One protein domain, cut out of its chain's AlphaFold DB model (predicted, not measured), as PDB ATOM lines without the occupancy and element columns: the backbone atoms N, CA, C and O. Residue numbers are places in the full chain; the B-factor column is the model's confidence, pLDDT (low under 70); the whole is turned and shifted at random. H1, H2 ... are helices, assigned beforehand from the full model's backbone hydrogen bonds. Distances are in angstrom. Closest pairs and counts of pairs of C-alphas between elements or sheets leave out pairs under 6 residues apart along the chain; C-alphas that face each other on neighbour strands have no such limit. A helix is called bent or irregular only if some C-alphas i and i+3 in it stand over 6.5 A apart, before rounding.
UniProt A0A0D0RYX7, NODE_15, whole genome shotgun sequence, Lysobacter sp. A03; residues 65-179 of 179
ATOM      1  N   MET A  65     -16.090 -29.207  41.299       91.38
ATOM      2  CA  MET A  65     -15.750 -29.513  39.905       91.38
ATOM      3  C   MET A  65     -16.373 -28.479  38.941       91.38
ATOM      4  O   MET A  65     -17.579 -28.231  39.013       91.38
ATOM      5  N   PRO A  66     -15.605 -27.893  37.999       92.06
ATOM      6  CA  PRO A  66     -16.088 -26.882  37.056       92.06
ATOM      7  C   PRO A  66     -16.838 -27.516  35.879       92.06
ATOM      8  O   PRO A  66     -16.450 -27.352  34.723       92.06
ATOM      9  N   ILE A  67     -17.902 -28.256  36.184       90.56
ATOM     10  CA  ILE A  67     -18.712 -29.009  35.212       90.56
ATOM     11  C   ILE A  67     -20.187 -28.592  35.205       90.56
ATOM     12  O   ILE A  67     -20.932 -28.991  34.315       90.56
ATOM     13  N   ASN A  68     -20.619 -27.768  36.164       89.00
ATOM     14  CA  ASN A  68     -21.993 -27.274  36.187       89.00
ATOM     15  C   ASN A  68     -22.229 -26.288  35.026       89.00
ATOM     16  O   ASN A  68     -21.609 -25.219  34.986       89.00
ATOM     17  N   GLY A  69     -23.084 -26.672  34.073       88.12
ATOM     18  CA  GLY A  69     -23.427 -25.886  32.881       88.12
ATOM     19  C   GLY A  69     -22.294 -25.736  31.858       88.12
ATOM     20  O   GLY A  69     -22.365 -24.877  30.980       88.12
ATOM     21  N   ARG A  70     -21.214 -26.522  31.967       91.12
ATOM     22  CA  ARG A  70     -20.047 -26.390  31.083       91.12
ATOM     23  C   ARG A  70     -19.239 -27.675  30.956       91.12
ATOM     24  O   ARG A  70     -19.307 -28.574  31.784       91.12
ATOM     25  N   LYS A  71     -18.389 -27.711  29.931       92.19
ATOM     26  CA  LYS A  71     -17.316 -28.701  29.811       92.19
ATOM     27  C   LYS A  71     -16.189 -28.380  30.794       92.19
ATOM     28  O   LYS A  71     -15.882 -27.204  31.025       92.19
ATOM     29  N   GLU A  72     -15.551 -29.433  31.300       91.19
ATOM     30  CA  GLU A  72     -14.289 -29.349  32.030       91.19
ATOM     31  C   GLU A  72     -13.260 -28.534  31.219       91.19
ATOM     32  O   GLU A  72     -13.098 -28.735  30.014       91.19
ATOM     33  N   GLY A  73     -12.607 -27.565  31.865       90.38
ATOM     34  CA  GLY A  73     -11.622 -26.694  31.220       90.38
ATOM     35  C   GLY A  73     -10.214 -27.290  31.223       90.38
ATOM     36  O   GLY A  73      -9.839 -27.970  32.171       90.38
ATOM     37  N   VAL A  74      -9.401 -26.943  30.217       90.69
ATOM     38  CA  VAL A  74      -8.038 -27.485  30.013       90.69
ATOM     39  C   VAL A  74      -7.142 -27.348  31.249       90.69
ATOM     40  O   VAL A  74      -6.429 -28.282  31.600       90.69
ATOM     41  N   VAL A  75      -7.208 -26.206  31.945       92.56
ATOM     42  CA  VAL A  75      -6.437 -25.977  33.180       92.56
ATOM     43  C   VAL A  75      -6.832 -26.984  34.258       92.56
ATOM     44  O   VAL A  75      -5.969 -27.665  34.801       92.56
ATOM     45  N   PHE A  76      -8.130 -27.128  34.529       93.19
ATOM     46  CA  PHE A  76      -8.611 -28.096  35.511       93.19
ATOM     47  C   PHE A  76      -8.271 -29.529  35.087       93.19
ATOM     48  O   PHE A  76      -7.846 -30.316  35.927       93.19
ATOM     49  N   SER A  77      -8.393 -29.864  33.797       92.75
ATOM     50  CA  SER A  77      -8.003 -31.175  33.271       92.75
ATOM     51  C   SER A  77      -6.548 -31.502  33.562       92.75
ATOM     52  O   SER A  77      -6.249 -32.603  34.018       92.75
ATOM     53  N   LEU A  78      -5.647 -30.548  33.338       95.12
ATOM     54  CA  LEU A  78      -4.228 -30.714  33.621       95.12
ATOM     55  C   LEU A  78      -3.974 -30.900  35.123       95.12
ATOM     56  O   LEU A  78      -3.358 -31.889  35.517       95.12
ATOM     57  N   VAL A  79      -4.501 -29.997  35.956       94.38
ATOM     58  CA  VAL A  79      -4.365 -30.074  37.421       94.38
ATOM     59  C   VAL A  79      -4.884 -31.423  37.926       94.38
ATOM     60  O   VAL A  79      -4.192 -32.126  38.661       94.38
ATOM     61  N   ARG A  80      -6.071 -31.848  37.477       92.00
ATOM     62  CA  ARG A  80      -6.710 -33.093  37.913       92.00
ATOM     63  C   ARG A  80      -5.926 -34.337  37.505       92.00
ATOM     64  O   ARG A  80      -5.856 -35.267  38.310       92.00
ATOM     65  N   THR A  81      -5.352 -34.359  36.301       93.75
ATOM     66  CA  THR A  81      -4.519 -35.475  35.819       93.75
ATOM     67  C   THR A  81      -3.282 -35.663  36.696       93.75
ATOM     68  O   THR A  81      -2.948 -36.789  37.052       93.75
ATOM     69  N   PHE A  82      -2.632 -34.572  37.102       94.19
ATOM     70  CA  PHE A  82      -1.393 -34.629  37.884       94.19
ATOM     71  C   PHE A  82      -1.609 -34.635  39.407       94.19
ATOM     72  O   PHE A  82      -0.673 -34.946  40.152       94.19
ATOM     73  N   ALA A  83      -2.830 -34.361  39.883       90.69
ATOM     74  CA  ALA A  83      -3.167 -34.225  41.303       90.69
ATOM     75  C   ALA A  83      -2.766 -35.437  42.162       90.69
ATOM     76  O   ALA A  83      -2.325 -35.264  43.296       90.69
ATOM     77  N   LEU A  84      -2.853 -36.661  41.623       85.62
ATOM     78  CA  LEU A  84      -2.492 -37.889  42.354       85.62
ATOM     79  C   LEU A  84      -1.027 -37.918  42.810       85.62
ATOM     80  O   LEU A  84      -0.692 -38.610  43.766       85.62
ATOM     81  N   MET A  85      -0.154 -37.167  42.141       87.38
ATOM     82  CA  MET A  85       1.277 -37.115  42.429       87.38
ATOM     83  C   MET A  85       1.736 -35.712  42.837       87.38
ATOM     84  O   MET A  85       2.931 -35.441  42.794       87.38
ATOM     85  N   VAL A  86       0.825 -34.822  43.255       88.50
ATOM     86  CA  VAL A  86       1.165 -33.426  43.611       88.50
ATOM     87  C   VAL A  86       2.272 -33.337  44.666       88.50
ATOM     88  O   VAL A  86       3.121 -32.455  44.617       88.50
ATOM     89  N   LYS A  87       2.331 -34.311  45.584       91.31
ATOM     90  CA  LYS A  87       3.362 -34.380  46.629       91.31
ATOM     91  C   LYS A  87       4.728 -34.839  46.112       91.31
ATOM     92  O   LYS A  87       5.712 -34.678  46.829       91.31
ATOM     93  N   TRP A  88       4.813 -35.404  44.903       94.94
ATOM     94  CA  TRP A  88       6.018 -36.022  44.335       94.94
ATOM     95  C   TRP A  88       6.375 -35.438  42.949       94.94
ATOM     96  O   TRP A  88       6.280 -36.143  41.937       94.94
ATOM     97  N   PRO A  89       6.849 -34.176  42.874       94.62
ATOM     98  CA  PRO A  89       7.150 -33.488  41.612       94.62
ATOM     99  C   PRO A  89       8.114 -34.245  40.688       94.62
ATOM    100  O   PRO A  89       7.925 -34.282  39.474       94.62
ATOM    101  N   ALA A  90       9.130 -34.901  41.256       95.94
ATOM    102  CA  ALA A  90      10.083 -35.694  40.482       95.94
ATOM    103  C   ALA A  90       9.415 -36.898  39.795       95.94
ATOM    104  O   ALA A  90       9.717 -37.196  38.639       95.94
ATOM    105  N   LEU A  91       8.472 -37.561  40.475       95.44
ATOM    106  CA  LEU A  91       7.730 -38.672  39.882       95.44
ATOM    107  C   LEU A  91       6.754 -38.178  38.810       95.44
ATOM    108  O   LEU A  91       6.609 -38.842  37.789       95.44
ATOM    109  N   GLN A  92       6.141 -37.002  38.995       95.69
ATOM    110  CA  GLN A  92       5.318 -36.376  37.955       95.69
ATOM    111  C   GLN A  92       6.110 -36.147  36.668       95.69
ATOM    112  O   GLN A  92       5.600 -36.440  35.589       95.69
ATOM    113  N   LEU A  93       7.354 -35.668  36.777       97.12
ATOM    114  CA  LEU A  93       8.219 -35.467  35.618       97.12
ATOM    115  C   LEU A  93       8.611 -36.798  34.967       97.12
ATOM    116  O   LEU A  93       8.513 -36.927  33.749       97.12
ATOM    117  N   LEU A  94       8.998 -37.803  35.757       96.88
ATOM    118  CA  LEU A  94       9.363 -39.127  35.240       96.88
ATOM    119  C   LEU A  94       8.186 -39.810  34.525       96.88
ATOM    120  O   LEU A  94       8.351 -40.369  33.445       96.88
ATOM    121  N   ALA A  95       6.988 -39.733  35.108       96.00
ATOM    122  CA  ALA A  95       5.761 -40.289  34.544       96.00
ATOM    123  C   ALA A  95       5.098 -39.369  33.501       96.00
ATOM    124  O   ALA A  95       4.054 -39.718  32.944       96.00
ATOM    125  N   SER A  96       5.679 -38.198  33.219       96.81
ATOM    126  CA  SER A  96       5.059 -37.184  32.365       96.81
ATOM    127  C   SER A  96       4.690 -37.648  30.951       96.81
ATOM    128  O   SER A  96       3.654 -37.183  30.478       96.81
ATOM    129  N   PRO A  97       5.406 -38.574  30.271       97.06
ATOM    130  CA  PRO A  97       4.977 -39.051  28.952       97.06
ATOM    131  C   PRO A  97       3.612 -39.753  28.998       97.06
ATOM    132  O   PRO A  97       2.756 -39.520  28.146       97.06
ATOM    133  N   LEU A  98       3.369 -40.561  30.037       95.56
ATOM    134  CA  LEU A  98       2.089 -41.242  30.233       95.56
ATOM    135  C   LEU A  98       0.978 -40.239  30.560       95.56
ATOM    136  O   LEU A  98      -0.088 -40.259  29.943       95.56
ATOM    137  N   TRP A  99       1.240 -39.318  31.490       95.25
ATOM    138  CA  TRP A  99       0.265 -38.300  31.881       95.25
ATOM    139  C   TRP A  99      -0.037 -37.291  30.772       95.25
ATOM    140  O   TRP A  99      -1.158 -36.779  30.702       95.25
ATOM    141  N   ALA A 100       0.913 -37.036  29.871       95.94
ATOM    142  CA  ALA A 100       0.685 -36.230  28.680       95.94
ATOM    143  C   ALA A 100      -0.362 -36.889  27.776       95.94
ATOM    144  O   ALA A 100      -1.358 -36.247  27.444       95.94
ATOM    145  N   LEU A 101      -0.211 -38.181  27.461       96.25
ATOM    146  CA  LEU A 101      -1.212 -38.931  26.691       96.25
ATOM    147  C   LEU A 101      -2.591 -38.901  27.364       96.25
ATOM    148  O   LEU A 101      -3.593 -38.644  26.697       96.25
ATOM    149  N   THR A 102      -2.653 -39.093  28.687       95.00
ATOM    150  CA  THR A 102      -3.910 -38.986  29.447       95.00
ATOM    151  C   THR A 102      -4.525 -37.591  29.348       95.00
ATOM    152  O   THR A 102      -5.734 -37.469  29.155       95.00
ATOM    153  N   THR A 103      -3.714 -36.536  29.444       95.56
ATOM    154  CA  THR A 103      -4.181 -35.145  29.363       95.56
ATOM    155  C   THR A 103      -4.744 -34.835  27.978       95.56
ATOM    156  O   THR A 103      -5.843 -34.292  27.874       95.56
ATOM    157  N   TRP A 104      -4.042 -35.232  26.914       95.25
ATOM    158  CA  TRP A 104      -4.506 -35.059  25.537       95.25
ATOM    159  C   TRP A 104      -5.769 -35.873  25.247       95.25
ATOM    160  O   TRP A 104      -6.717 -35.340  24.673       95.25
ATOM    161  N   GLY A 105      -5.834 -37.125  25.707       95.12
ATOM    162  CA  GLY A 105      -7.027 -37.964  25.580       95.12
ATOM    163  C   GLY A 105      -8.235 -37.389  26.322       95.12
ATOM    164  O   GLY A 105      -9.325 -37.304  25.760       95.12
ATOM    165  N   ARG A 106      -8.040 -36.916  27.559       94.06
ATOM    166  CA  ARG A 106      -9.075 -36.222  28.338       94.06
ATOM    167  C   ARG A 106      -9.537 -34.951  27.631       94.06
ATOM    168  O   ARG A 106     -10.739 -34.729  27.531       94.06
ATOM    169  N   TRP A 107      -8.620 -34.141  27.104       93.81
ATOM    170  CA  TRP A 107      -8.995 -32.937  26.362       93.81
ATOM    171  C   TRP A 107      -9.796 -33.282  25.099       93.81
ATOM    172  O   TRP A 107     -10.852 -32.693  24.867       93.81
ATOM    173  N   PHE A 108      -9.369 -34.285  24.332       94.69
ATOM    174  CA  PHE A 108     -10.121 -34.773  23.177       94.69
ATOM    175  C   PHE A 108     -11.528 -35.265  23.562       94.69
ATOM    176  O   PHE A 108     -12.514 -34.897  22.918       94.69
ATOM    177  N   ALA A 109     -11.649 -36.025  24.653       93.12
ATOM    178  CA  ALA A 109     -12.940 -36.459  25.180       93.12
ATOM    179  C   ALA A 109     -13.821 -35.253  25.538       93.12
ATOM    180  O   ALA A 109     -14.951 -35.149  25.072       93.12
ATOM    181  N   MET A 110     -13.294 -34.265  26.263       91.50
ATOM    182  CA  MET A 110     -14.061 -33.061  26.589       91.50
ATOM    183  C   MET A 110     -14.479 -32.274  25.344       91.50
ATOM    184  O   MET A 110     -15.609 -31.785  25.270       91.50
ATOM    185  N   ALA A 111     -13.613 -32.173  24.335       90.62
ATOM    186  CA  ALA A 111     -13.931 -31.504  23.077       90.62
ATOM    187  C   ALA A 111     -15.115 -32.172  22.355       90.62
ATOM    188  O   ALA A 111     -15.965 -31.472  21.805       90.62
ATOM    189  N   THR A 112     -15.226 -33.496  22.439       93.62
ATOM    190  CA  THR A 112     -16.219 -34.298  21.707       93.62
ATOM    191  C   THR A 112     -17.492 -34.617  22.501       93.62
ATOM    192  O   THR A 112     -18.552 -34.793  21.903       93.62
ATOM    193  N   CYS A 113     -17.444 -34.628  23.834       91.94
ATOM    194  CA  CYS A 113     -18.600 -34.922  24.686       91.94
ATOM    195  C   CYS A 113     -19.642 -33.790  24.718       91.94
ATOM    196  O   CYS A 113     -19.340 -32.621  24.465       91.94
ATOM    197  N   LYS A 114     -20.885 -34.129  25.077       92.06
ATOM    198  CA  LYS A 114     -21.951 -33.156  25.370       92.06
ATOM    199  C   LYS A 114     -21.832 -32.647  26.811       92.06
ATOM    200  O   LYS A 114     -21.266 -33.327  27.662       92.06
ATOM    201  N   VAL A 115     -22.364 -31.455  27.073       92.38
ATOM    202  CA  VAL A 115     -22.525 -30.943  28.444       92.38
ATOM    203  C   VAL A 115     -23.747 -31.629  29.062       92.38
ATOM    204  O   VAL A 115     -24.776 -31.681  28.387       92.38
ATOM    205  N   PRO A 116     -23.655 -32.177  30.288       87.25
ATOM    206  CA  PRO A 116     -24.824 -32.703  30.979       87.25
ATOM    207  C   PRO A 116     -25.776 -31.554  31.324       87.25
ATOM    208  O   PRO A 116     -25.342 -30.510  31.811       87.25
ATOM    209  N   VAL A 117     -27.062 -31.749  31.048       90.25
ATOM    210  CA  VAL A 117     -28.134 -30.787  31.330       90.25
ATOM    211  C   VAL A 117     -29.229 -31.544  32.063       90.25
ATOM    212  O   VAL A 117     -29.542 -32.678  31.685       90.25
ATOM    213  N   TRP A 118     -29.765 -30.952  33.125       88.69
ATOM    214  CA  TRP A 118     -30.894 -31.537  33.834       88.69
ATOM    215  C   TRP A 118     -32.174 -31.342  33.012       88.69
ATOM    216  O   TRP A 118     -32.283 -30.371  32.263       88.69
ATOM    217  N   PRO A 119     -33.161 -32.246  33.112       92.69
ATOM    218  CA  PRO A 119     -34.468 -32.002  32.517       92.69
ATOM    219  C   PRO A 119     -35.068 -30.691  33.043       92.69
ATOM    220  O   PRO A 119     -34.898 -30.356  34.218       92.69
ATOM    221  N   ALA A 120     -35.767 -29.948  32.183       94.00
ATOM    222  CA  ALA A 120     -36.258 -28.606  32.504       94.00
ATOM    223  C   ALA A 120     -37.201 -28.601  33.718       94.00
ATOM    224  O   ALA A 120     -37.210 -27.657  34.504       94.00
ATOM    225  N   GLU A 121     -37.969 -29.672  33.898       95.31
ATOM    226  CA  GLU A 121     -38.832 -29.902  35.049       95.31
ATOM    227  C   GLU A 121     -38.048 -30.028  36.364       95.31
ATOM    228  O   GLU A 121     -38.486 -29.498  37.383       95.31
ATOM    229  N   ILE A 122     -36.871 -30.662  36.338       92.25
ATOM    230  CA  ILE A 122     -35.992 -30.791  37.505       92.25
ATOM    231  C   ILE A 122     -35.326 -29.452  37.797       92.25
ATOM    232  O   ILE A 122     -35.314 -29.020  38.945       92.25
ATOM    233  N   GLU A 123     -34.822 -28.758  36.774       91.62
ATOM    234  CA  GLU A 123     -34.252 -27.421  36.962       91.62
ATOM    235  C   GLU A 123     -35.291 -26.466  37.557       91.62
ATOM    236  O   GLU A 123     -34.997 -25.771  38.526       91.62
ATOM    237  N   ALA A 124     -36.527 -26.470  37.051       93.44
ATOM    238  CA  ALA A 124     -37.607 -25.638  37.578       93.44
ATOM    239  C   ALA A 124     -37.992 -25.991  39.026       93.44
ATOM    240  O   ALA A 124     -38.293 -25.090  39.807       93.44
ATOM    241  N   ALA A 125     -37.971 -27.277  39.394       94.44
ATOM    242  CA  ALA A 125     -38.282 -27.732  40.750       94.44
ATOM    243  C   ALA A 125     -37.141 -27.490  41.757       94.44
ATOM    244  O   ALA A 125     -37.398 -27.368  42.953       94.44
ATOM    245  N   CYS A 126     -35.891 -27.417  41.292       89.62
ATOM    246  CA  CYS A 126     -34.690 -27.334  42.125       89.62
ATOM    247  C   CYS A 126     -33.941 -26.006  41.936       89.62
ATOM    248  O   CYS A 126     -32.738 -25.992  41.674       89.62
ATOM    249  N   GLN A 127     -34.647 -24.883  42.072       89.69
ATOM    250  CA  GLN A 127     -34.018 -23.561  42.051       89.69
ATOM    251  C   GLN A 127     -33.274 -23.304  43.372       89.69
ATOM    252  O   GLN A 127     -33.896 -23.402  44.432       89.69
ATOM    253  N   PRO A 128     -31.968 -22.977  43.337       87.00
ATOM    254  CA  PRO A 128     -31.245 -22.561  44.533       87.00
ATOM    255  C   PRO A 128     -31.879 -21.310  45.144       87.00
ATOM    256  O   PRO A 128     -32.300 -20.411  44.411       87.00
ATOM    257  N   ASP A 129     -31.906 -21.238  46.474       90.00
ATOM    258  CA  ASP A 129     -32.273 -20.007  47.172       90.00
ATOM    259  C   ASP A 129     -31.208 -18.929  46.870       90.00
ATOM    260  O   ASP A 129     -30.021 -19.170  47.119       90.00
ATOM    261  N   PRO A 130     -31.582 -17.761  46.305       88.88
ATOM    262  CA  PRO A 130     -30.636 -16.682  46.021       88.88
ATOM    263  C   PRO A 130     -29.864 -16.193  47.250       88.88
ATOM    264  O   PRO A 130     -28.748 -15.697  47.095       88.88
ATOM    265  N   ASP A 131     -30.446 -16.342  48.441       93.00
ATOM    266  CA  ASP A 131     -29.868 -15.913  49.711       93.00
ATOM    267  C   ASP A 131     -29.255 -17.087  50.507       93.00
ATOM    268  O   ASP A 131     -28.970 -16.933  51.696       93.00
ATOM    269  N   ASP A 132     -29.016 -18.250  49.875       91.19
ATOM    270  CA  ASP A 132     -28.387 -19.410  50.526       91.19
ATOM    271  C   ASP A 132     -26.970 -19.060  51.034       91.19
ATOM    272  O   ASP A 132     -26.038 -18.902  50.231       91.19
ATOM    273  N   PRO A 133     -26.747 -18.994  52.364       92.44
ATOM    274  CA  PRO A 133     -25.438 -18.661  52.922       92.44
ATOM    275  C   PRO A 133     -24.379 -19.740  52.648       92.44
ATOM    276  O   PRO A 133     -23.186 -19.487  52.831       92.44
ATOM    277  N   TYR A 134     -24.794 -20.934  52.221       92.88
ATOM    278  CA  TYR A 134     -23.937 -22.079  51.927       92.88
ATOM    279  C   TYR A 134     -23.829 -22.373  50.423       92.88
ATOM    280  O   TYR A 134     -23.267 -23.403  50.039       92.88
ATOM    281  N   GLY A 135     -24.279 -21.452  49.562       89.88
ATOM    282  CA  GLY A 135     -24.094 -21.539  48.117       89.88
ATOM    283  C   GLY A 135     -22.610 -21.592  47.738       89.88
ATOM    284  O   GLY A 135     -21.864 -20.624  47.913       89.88
ATOM    285  N   LYS A 136     -22.159 -22.733  47.203       90.25
ATOM    286  CA  LYS A 136     -20.766 -22.960  46.790       90.25
ATOM    287  C   LYS A 136     -20.710 -23.633  45.428       90.25
ATOM    288  O   LYS A 136     -21.348 -24.659  45.203       90.25
ATOM    289  N   ASP A 137     -19.915 -23.079  44.521       91.31
ATOM    290  CA  ASP A 137     -19.709 -23.650  43.193       91.31
ATOM    291  C   ASP A 137     -18.232 -23.598  42.779       91.31
ATOM    292  O   ASP A 137     -17.337 -23.252  43.551       91.31
ATOM    293  N   TRP A 138     -17.946 -23.965  41.531       91.56
ATOM    294  CA  TRP A 138     -16.577 -23.962  41.016       91.56
ATOM    295  C   TRP A 138     -15.919 -22.574  40.983       91.56
ATOM    296  O   TRP A 138     -14.695 -22.499  40.878       91.56
ATOM    297  N   ARG A 139     -16.688 -21.479  41.059       90.69
ATOM    298  CA  ARG A 139     -16.171 -20.103  41.147       90.69
ATOM    299  C   ARG A 139     -15.677 -19.781  42.554       90.69
ATOM    300  O   ARG A 139     -14.861 -18.879  42.701       90.69
ATOM    301  N   SER A 140     -16.126 -20.535  43.556       91.75
ATOM    302  CA  SER A 140     -15.628 -20.472  44.932       91.75
ATOM    303  C   SER A 140     -14.259 -21.142  45.109       91.75
ATOM    304  O   SER A 140     -13.668 -21.029  46.181       91.75
ATOM    305  N   ASN A 141     -13.749 -21.851  44.095       91.88
ATOM    306  CA  ASN A 141     -12.441 -22.497  44.170       91.88
ATOM    307  C   ASN A 141     -11.308 -21.469  44.300       91.88
ATOM    308  O   ASN A 141     -11.327 -20.406  43.675       91.88
ATOM    309  N   GLY A 142     -10.274 -21.838  45.058       90.56
ATOM    310  CA  GLY A 142      -9.028 -21.084  45.126       90.56
ATOM    311  C   GLY A 142      -8.293 -21.021  43.782       90.56
ATOM    312  O   GLY A 142      -8.607 -21.730  42.823       90.56
ATOM    313  N   ARG A 143      -7.281 -20.154  43.713       91.50
ATOM    314  CA  ARG A 143      -6.352 -20.123  42.579       91.50
ATOM    315  C   ARG A 143      -5.302 -21.210  42.753       91.50
ATOM    316  O   ARG A 143      -4.815 -21.390  43.861       91.50
ATOM    317  N   TYR A 144      -4.927 -21.843  41.646       92.38
ATOM    318  CA  TYR A 144      -3.836 -22.807  41.646       92.38
ATOM    319  C   TYR A 144      -2.494 -22.123  41.876       92.38
ATOM    320  O   TYR A 144      -2.203 -21.090  41.261       92.38
ATOM    321  N   ASP A 145      -1.669 -22.721  42.724       93.50
ATOM    322  CA  ASP A 145      -0.283 -22.316  42.894       93.50
ATOM    323  C   ASP A 145       0.638 -22.900  41.800       93.50
ATOM    324  O   ASP A 145       0.210 -23.511  40.809       93.50
ATOM    325  N   PHE A 146       1.945 -22.667  41.946       95.31
ATOM    326  CA  PHE A 146       2.923 -23.180  40.992       95.31
ATOM    327  C   PHE A 146       3.008 -24.712  40.987       95.31
ATOM    328  O   PHE A 146       3.162 -25.286  39.916       95.31
ATOM    329  N   LEU A 147       2.916 -25.386  42.133       93.69
ATOM    330  CA  LEU A 147       3.002 -26.849  42.198       93.69
ATOM    331  C   LEU A 147       1.721 -27.518  41.690       93.69
ATOM    332  O   LEU A 147       1.783 -28.603  41.115       93.69
ATOM    333  N   GLU A 148       0.578 -26.863  41.857       92.56
ATOM    334  CA  GLU A 148      -0.720 -27.352  41.404       92.56
ATOM    335  C   GLU A 148      -0.912 -27.200  39.893       92.56
ATOM    336  O   GLU A 148      -1.488 -28.088  39.270       92.56
ATOM    337  N   PHE A 149      -0.425 -26.109  39.285       95.25
ATOM    338  CA  PHE A 149      -0.609 -25.849  37.850       95.25
ATOM    339  C   PHE A 149       0.692 -25.638  37.070       95.25
ATOM    340  O   PHE A 149       0.902 -26.287  36.043       95.25
ATOM    341  N   GLY A 150       1.566 -24.738  37.527       96.81
ATOM    342  CA  GLY A 150       2.771 -24.353  36.781       96.81
ATOM    343  C   GLY A 150       3.709 -25.532  36.504       96.81
ATOM    344  O   GLY A 150       4.158 -25.733  35.376       96.81
ATOM    345  N   TRP A 151       3.956 -26.357  37.515       97.44
ATOM    346  CA  TRP A 151       4.797 -27.539  37.422       97.44
ATOM    347  C   TRP A 151       4.167 -28.657  36.569       97.44
ATOM    348  O   TRP A 151       4.844 -29.149  35.660       97.44
ATOM    349  N   PRO A 152       2.877 -29.016  36.736       97.50
ATOM    350  CA  PRO A 152       2.181 -29.891  35.793       97.50
ATOM    351  C   PRO A 152       2.218 -29.407  34.343       97.50
ATOM    352  O   PRO A 152       2.354 -30.232  33.443       97.50
ATOM    353  N   ALA A 153       2.163 -28.097  34.087       97.75
ATOM    354  CA  ALA A 153       2.285 -27.558  32.731       97.75
ATOM    355  C   ALA A 153       3.674 -27.816  32.127       97.75
ATOM    356  O   ALA A 153       3.774 -28.215  30.964       97.75
ATOM    357  N   ILE A 154       4.738 -27.667  32.922       98.19
ATOM    358  CA  ILE A 154       6.100 -28.037  32.513       98.19
ATOM    359  C   ILE A 154       6.179 -29.543  32.237       98.19
ATOM    360  O   ILE A 154       6.682 -29.947  31.189       98.19
ATOM    361  N   CYS A 155       5.638 -30.374  33.133       98.12
ATOM    362  CA  CYS A 155       5.609 -31.824  32.949       98.12
ATOM    363  C   CYS A 155       4.857 -32.211  31.671       98.12
ATOM    364  O   CYS A 155       5.357 -33.021  30.900       98.12
ATOM    365  N   LEU A 156       3.697 -31.608  31.396       97.94
ATOM    366  CA  LEU A 156       2.940 -31.852  30.168       97.94
ATOM    367  C   LEU A 156       3.772 -31.531  28.922       97.94
ATOM    368  O   LEU A 156       3.768 -32.320  27.977       97.94
ATOM    369  N   ALA A 157       4.488 -30.403  28.916       98.25
ATOM    370  CA  ALA A 157       5.334 -30.016  27.792       98.25
ATOM    371  C   ALA A 157       6.471 -31.027  27.573       98.25
ATOM    372  O   ALA A 157       6.624 -31.543  26.467       98.25
ATOM    373  N   VAL A 158       7.213 -31.373  28.631       98.38
ATOM    374  CA  VAL A 158       8.304 -32.361  28.568       98.38
ATOM    375  C   VAL A 158       7.782 -33.729  28.131       98.38
ATOM    376  O   VAL A 158       8.304 -34.315  27.185       98.38
ATOM    377  N   GLY A 159       6.717 -34.215  28.765       98.06
ATOM    378  CA  GLY A 159       6.101 -35.499  28.446       98.06
ATOM    379  C   GLY A 159       5.612 -35.567  27.002       98.06
ATOM    380  O   GLY A 159       5.856 -36.559  26.320       98.06
ATOM    381  N   SER A 160       4.993 -34.495  26.499       98.19
ATOM    382  CA  SER A 160       4.546 -34.418  25.103       98.19
ATOM    383  C   SER A 160       5.721 -34.458  24.124       98.19
ATOM    384  O   SER A 160       5.643 -35.164  23.122       98.19
ATOM    385  N   LEU A 161       6.826 -33.762  24.418       98.38
ATOM    386  CA  LEU A 161       8.037 -33.809  23.591       98.38
ATOM    387  C   LEU A 161       8.646 -35.214  23.547       98.38
ATOM    388  O   LEU A 161       9.017 -35.679  22.473       98.38
ATOM    389  N   VAL A 162       8.701 -35.912  24.686       98.12
ATOM    390  CA  VAL A 162       9.191 -37.299  24.755       98.12
ATOM    391  C   VAL A 162       8.306 -38.237  23.934       98.12
ATOM    392  O   VAL A 162       8.823 -39.054  23.175       98.12
ATOM    393  N   VAL A 163       6.980 -38.104  24.040       97.94
ATOM    394  CA  VAL A 163       6.029 -38.894  23.243       97.94
ATOM    395  C   VAL A 163       6.225 -38.638  21.749       97.94
ATOM    396  O   VAL A 163       6.324 -39.590  20.980       97.94
ATOM    397  N   LEU A 164       6.323 -37.373  21.335       97.56
ATOM    398  CA  LEU A 164       6.536 -37.010  19.933       97.56
ATOM    399  C   LEU A 164       7.862 -37.559  19.400       97.56
ATOM    400  O   LEU A 164       7.875 -38.160  18.331       97.56
ATOM    401  N   ALA A 165       8.953 -37.413  20.154       97.38
ATOM    402  CA  ALA A 165      10.250 -37.972  19.785       97.38
ATOM    403  C   ALA A 165      10.189 -39.502  19.646       97.38
ATOM    404  O   ALA A 165      10.718 -40.049  18.684       97.38
ATOM    405  N   GLY A 166       9.492 -40.186  20.559       96.50
ATOM    406  CA  GLY A 166       9.270 -41.629  20.480       96.50
ATOM    407  C   GLY A 166       8.471 -42.047  19.243       96.50
ATOM    408  O   GLY A 166       8.832 -43.021  18.591       96.50
ATOM    409  N   ILE A 167       7.423 -41.299  18.880       95.88
ATOM    410  CA  ILE A 167       6.625 -41.552  17.667       95.88
ATOM    411  C   ILE A 167       7.472 -41.362  16.405       95.88
ATOM    412  O   ILE A 167       7.430 -42.213  15.519       95.88
ATOM    413  N   VAL A 168       8.245 -40.274  16.325       96.00
ATOM    414  CA  VAL A 168       9.136 -40.001  15.185       96.00
ATOM    415  C   VAL A 168      10.181 -41.103  15.052       96.00
ATOM    416  O   VAL A 168      10.310 -41.685  13.979       96.00
ATOM    417  N   TRP A 169      10.850 -41.456  16.152       96.19
ATOM    418  CA  TRP A 169      11.846 -42.525  16.171       96.19
ATOM    419  C   TRP A 169      11.262 -43.875  15.740       96.19
ATOM    420  O   TRP A 169      11.867 -44.576  14.934       96.19
ATOM    421  N   LEU A 170      10.063 -44.233  16.218       94.56
ATOM    422  CA  LEU A 170       9.368 -45.448  15.777       94.56
ATOM    423  C   LEU A 170       9.027 -45.401  14.284       94.56
ATOM    424  O   LEU A 170       9.151 -46.414  13.602       94.56
ATOM    425  N   GLY A 171       8.600 -44.244  13.775       93.25
ATOM    426  CA  GLY A 171       8.311 -44.046  12.355       93.25
ATOM    427  C   GLY A 171       9.547 -44.241  11.477       93.25
ATOM    428  O   GLY A 171       9.486 -44.990  10.506       93.25
ATOM    429  N   GLU A 172      10.672 -43.627  11.849       92.81
ATOM    430  CA  GLU A 172      11.960 -43.787  11.162       92.81
ATOM    431  C   GLU A 172      12.473 -45.225  11.238       92.81
ATOM    432  O   GLU A 172      12.896 -45.779  10.227       92.81
ATOM    433  N   PHE A 173      12.389 -45.853  12.412       90.94
ATOM    434  CA  PHE A 173      12.780 -47.247  12.602       90.94
ATOM    435  C   PHE A 173      11.960 -48.184  11.711       90.94
ATOM    436  O   PHE A 173      12.530 -49.010  11.008       90.94
ATOM    437  N   MET A 174      10.632 -48.035  11.693       87.38
ATOM    438  CA  MET A 174       9.774 -48.844  10.828       87.38
ATOM    439  C   MET A 174      10.077 -48.589   9.350       87.38
ATOM    440  O   MET A 174      10.210 -49.548   8.600       87.38
ATOM    441  N   TRP A 175      10.239 -47.334   8.925       83.00
ATOM    442  CA  TRP A 175      10.555 -47.009   7.532       83.00
ATOM    443  C   TRP A 175      11.910 -47.583   7.090       83.00
ATOM    444  O   TRP A 175      11.986 -48.237   6.055       83.00
ATOM    445  N   GLY A 176      12.952 -47.433   7.911       79.38
ATOM    446  CA  GLY A 176      14.293 -47.959   7.639       79.38
ATOM    447  C   GLY A 176      14.406 -49.486   7.682       79.38
ATOM    448  O   GLY A 176      15.404 -50.024   7.225       79.38
ATOM    449  N   THR A 177      13.403 -50.205   8.203       72.62
ATOM    450  CA  THR A 177      13.338 -51.678   8.095       72.62
ATOM    451  C   THR A 177      12.766 -52.186   6.767       72.62
ATOM    452  O   THR A 177      12.815 -53.391   6.521       72.62
ATOM    453  N   PHE A 178      12.220 -51.305   5.920       64.25
ATOM    454  CA  PHE A 178      11.696 -51.649   4.589       64.25
ATOM    455  C   PHE A 178      12.645 -51.276   3.432       64.25
ATOM    456  O   PHE A 178      12.295 -51.529   2.276       64.25
ATOM    457  N   GLU A 179      13.818 -50.707   3.731       54.03
ATOM    458  CA  GLU A 179      14.943 -50.499   2.799       54.03
ATOM    459  C   GLU A 179      16.008 -51.593   2.978       54.03
ATOM    460  O   GLU A 179      16.529 -52.074   1.944       54.03
TER     461      GLU A 179
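AT A GLANCE: This is residues 65 to 179 of the 179 residues of an uncharacterized protein of Lysobacter sp. A03 (UniProt A0A0D0RYX7). Picture one long helix, H5, with H1 and H3 packed crosswise on its earlier part and short H2 beside it. From this body H5's residues 167 to 176 and the tail to 179 stick out at one end, and a wide loop, residues 119 to 136 with small H4, sticks out at the other. The printed part has 115 residues, all helix by class, with five named helices, H1 to H5 in chain order, and no named strand. It is only just loose, close to extended, with a radius of gyration of the C-alphas of 19.9 A and spans of 71 by 32 by 15 A.

IN THESE COORDINATES: Find C-alpha 74 at (-8.038, -27.485, 30.013), where H1 begins; it runs to residue 85, 18.3 A, and is irregular, C-alphas 81 and 84 being 7.3 A apart. H2 is residues 89 to 94, 8.8 A; H3 is 96 to 112, 24.0 A; H4 is 120 to 125, 8.5 A. H5, residues 146 to 176, spans 43.1 A to C-alpha 176 at (14.293, -47.959, 7.639); it is only just irregular, C-alphas 148 and 151 being 6.8 A apart.

HOW THE PARTS SIT: Start at H5, a hub like H1. Its residues 155 to 163 touch H3's 96 to 103, about perpendicular at 84 degrees; the closest C-alphas, Pro 97 and Gly 159, are 3.8 A apart. Its residues 148 to 153 touch H1 at 88 degrees, about perpendicular, closest at C-alphas Val 79 and Phe 149, 5.7 A. Its residues 147 to 159 touch H2 at a shallow tilt of 7 degrees, the same way, closest at C-alphas Leu 93 and Cys 155, 5.2 A. H1 touches H3 at a tilt of 38 degrees, only just steep, opposite ways, closest at C-alphas Leu 78 and Thr 103, 6.1 A. H4 is apart from H1, H2, H3 and H5. In H2, H3 and H4 every O i to N i+4 pair is within hydrogen-bond range; H1 has 6 of 8 and H5 25 of 27.

THE WHOLE: Look to C-alphas Asp 131 and Glu 179, the two farthest apart, at 73.5 A. The printed part has no cut; the link from H4 to H5, 20 residues, is long. Residues 178 to 179 have pLDDT under 70.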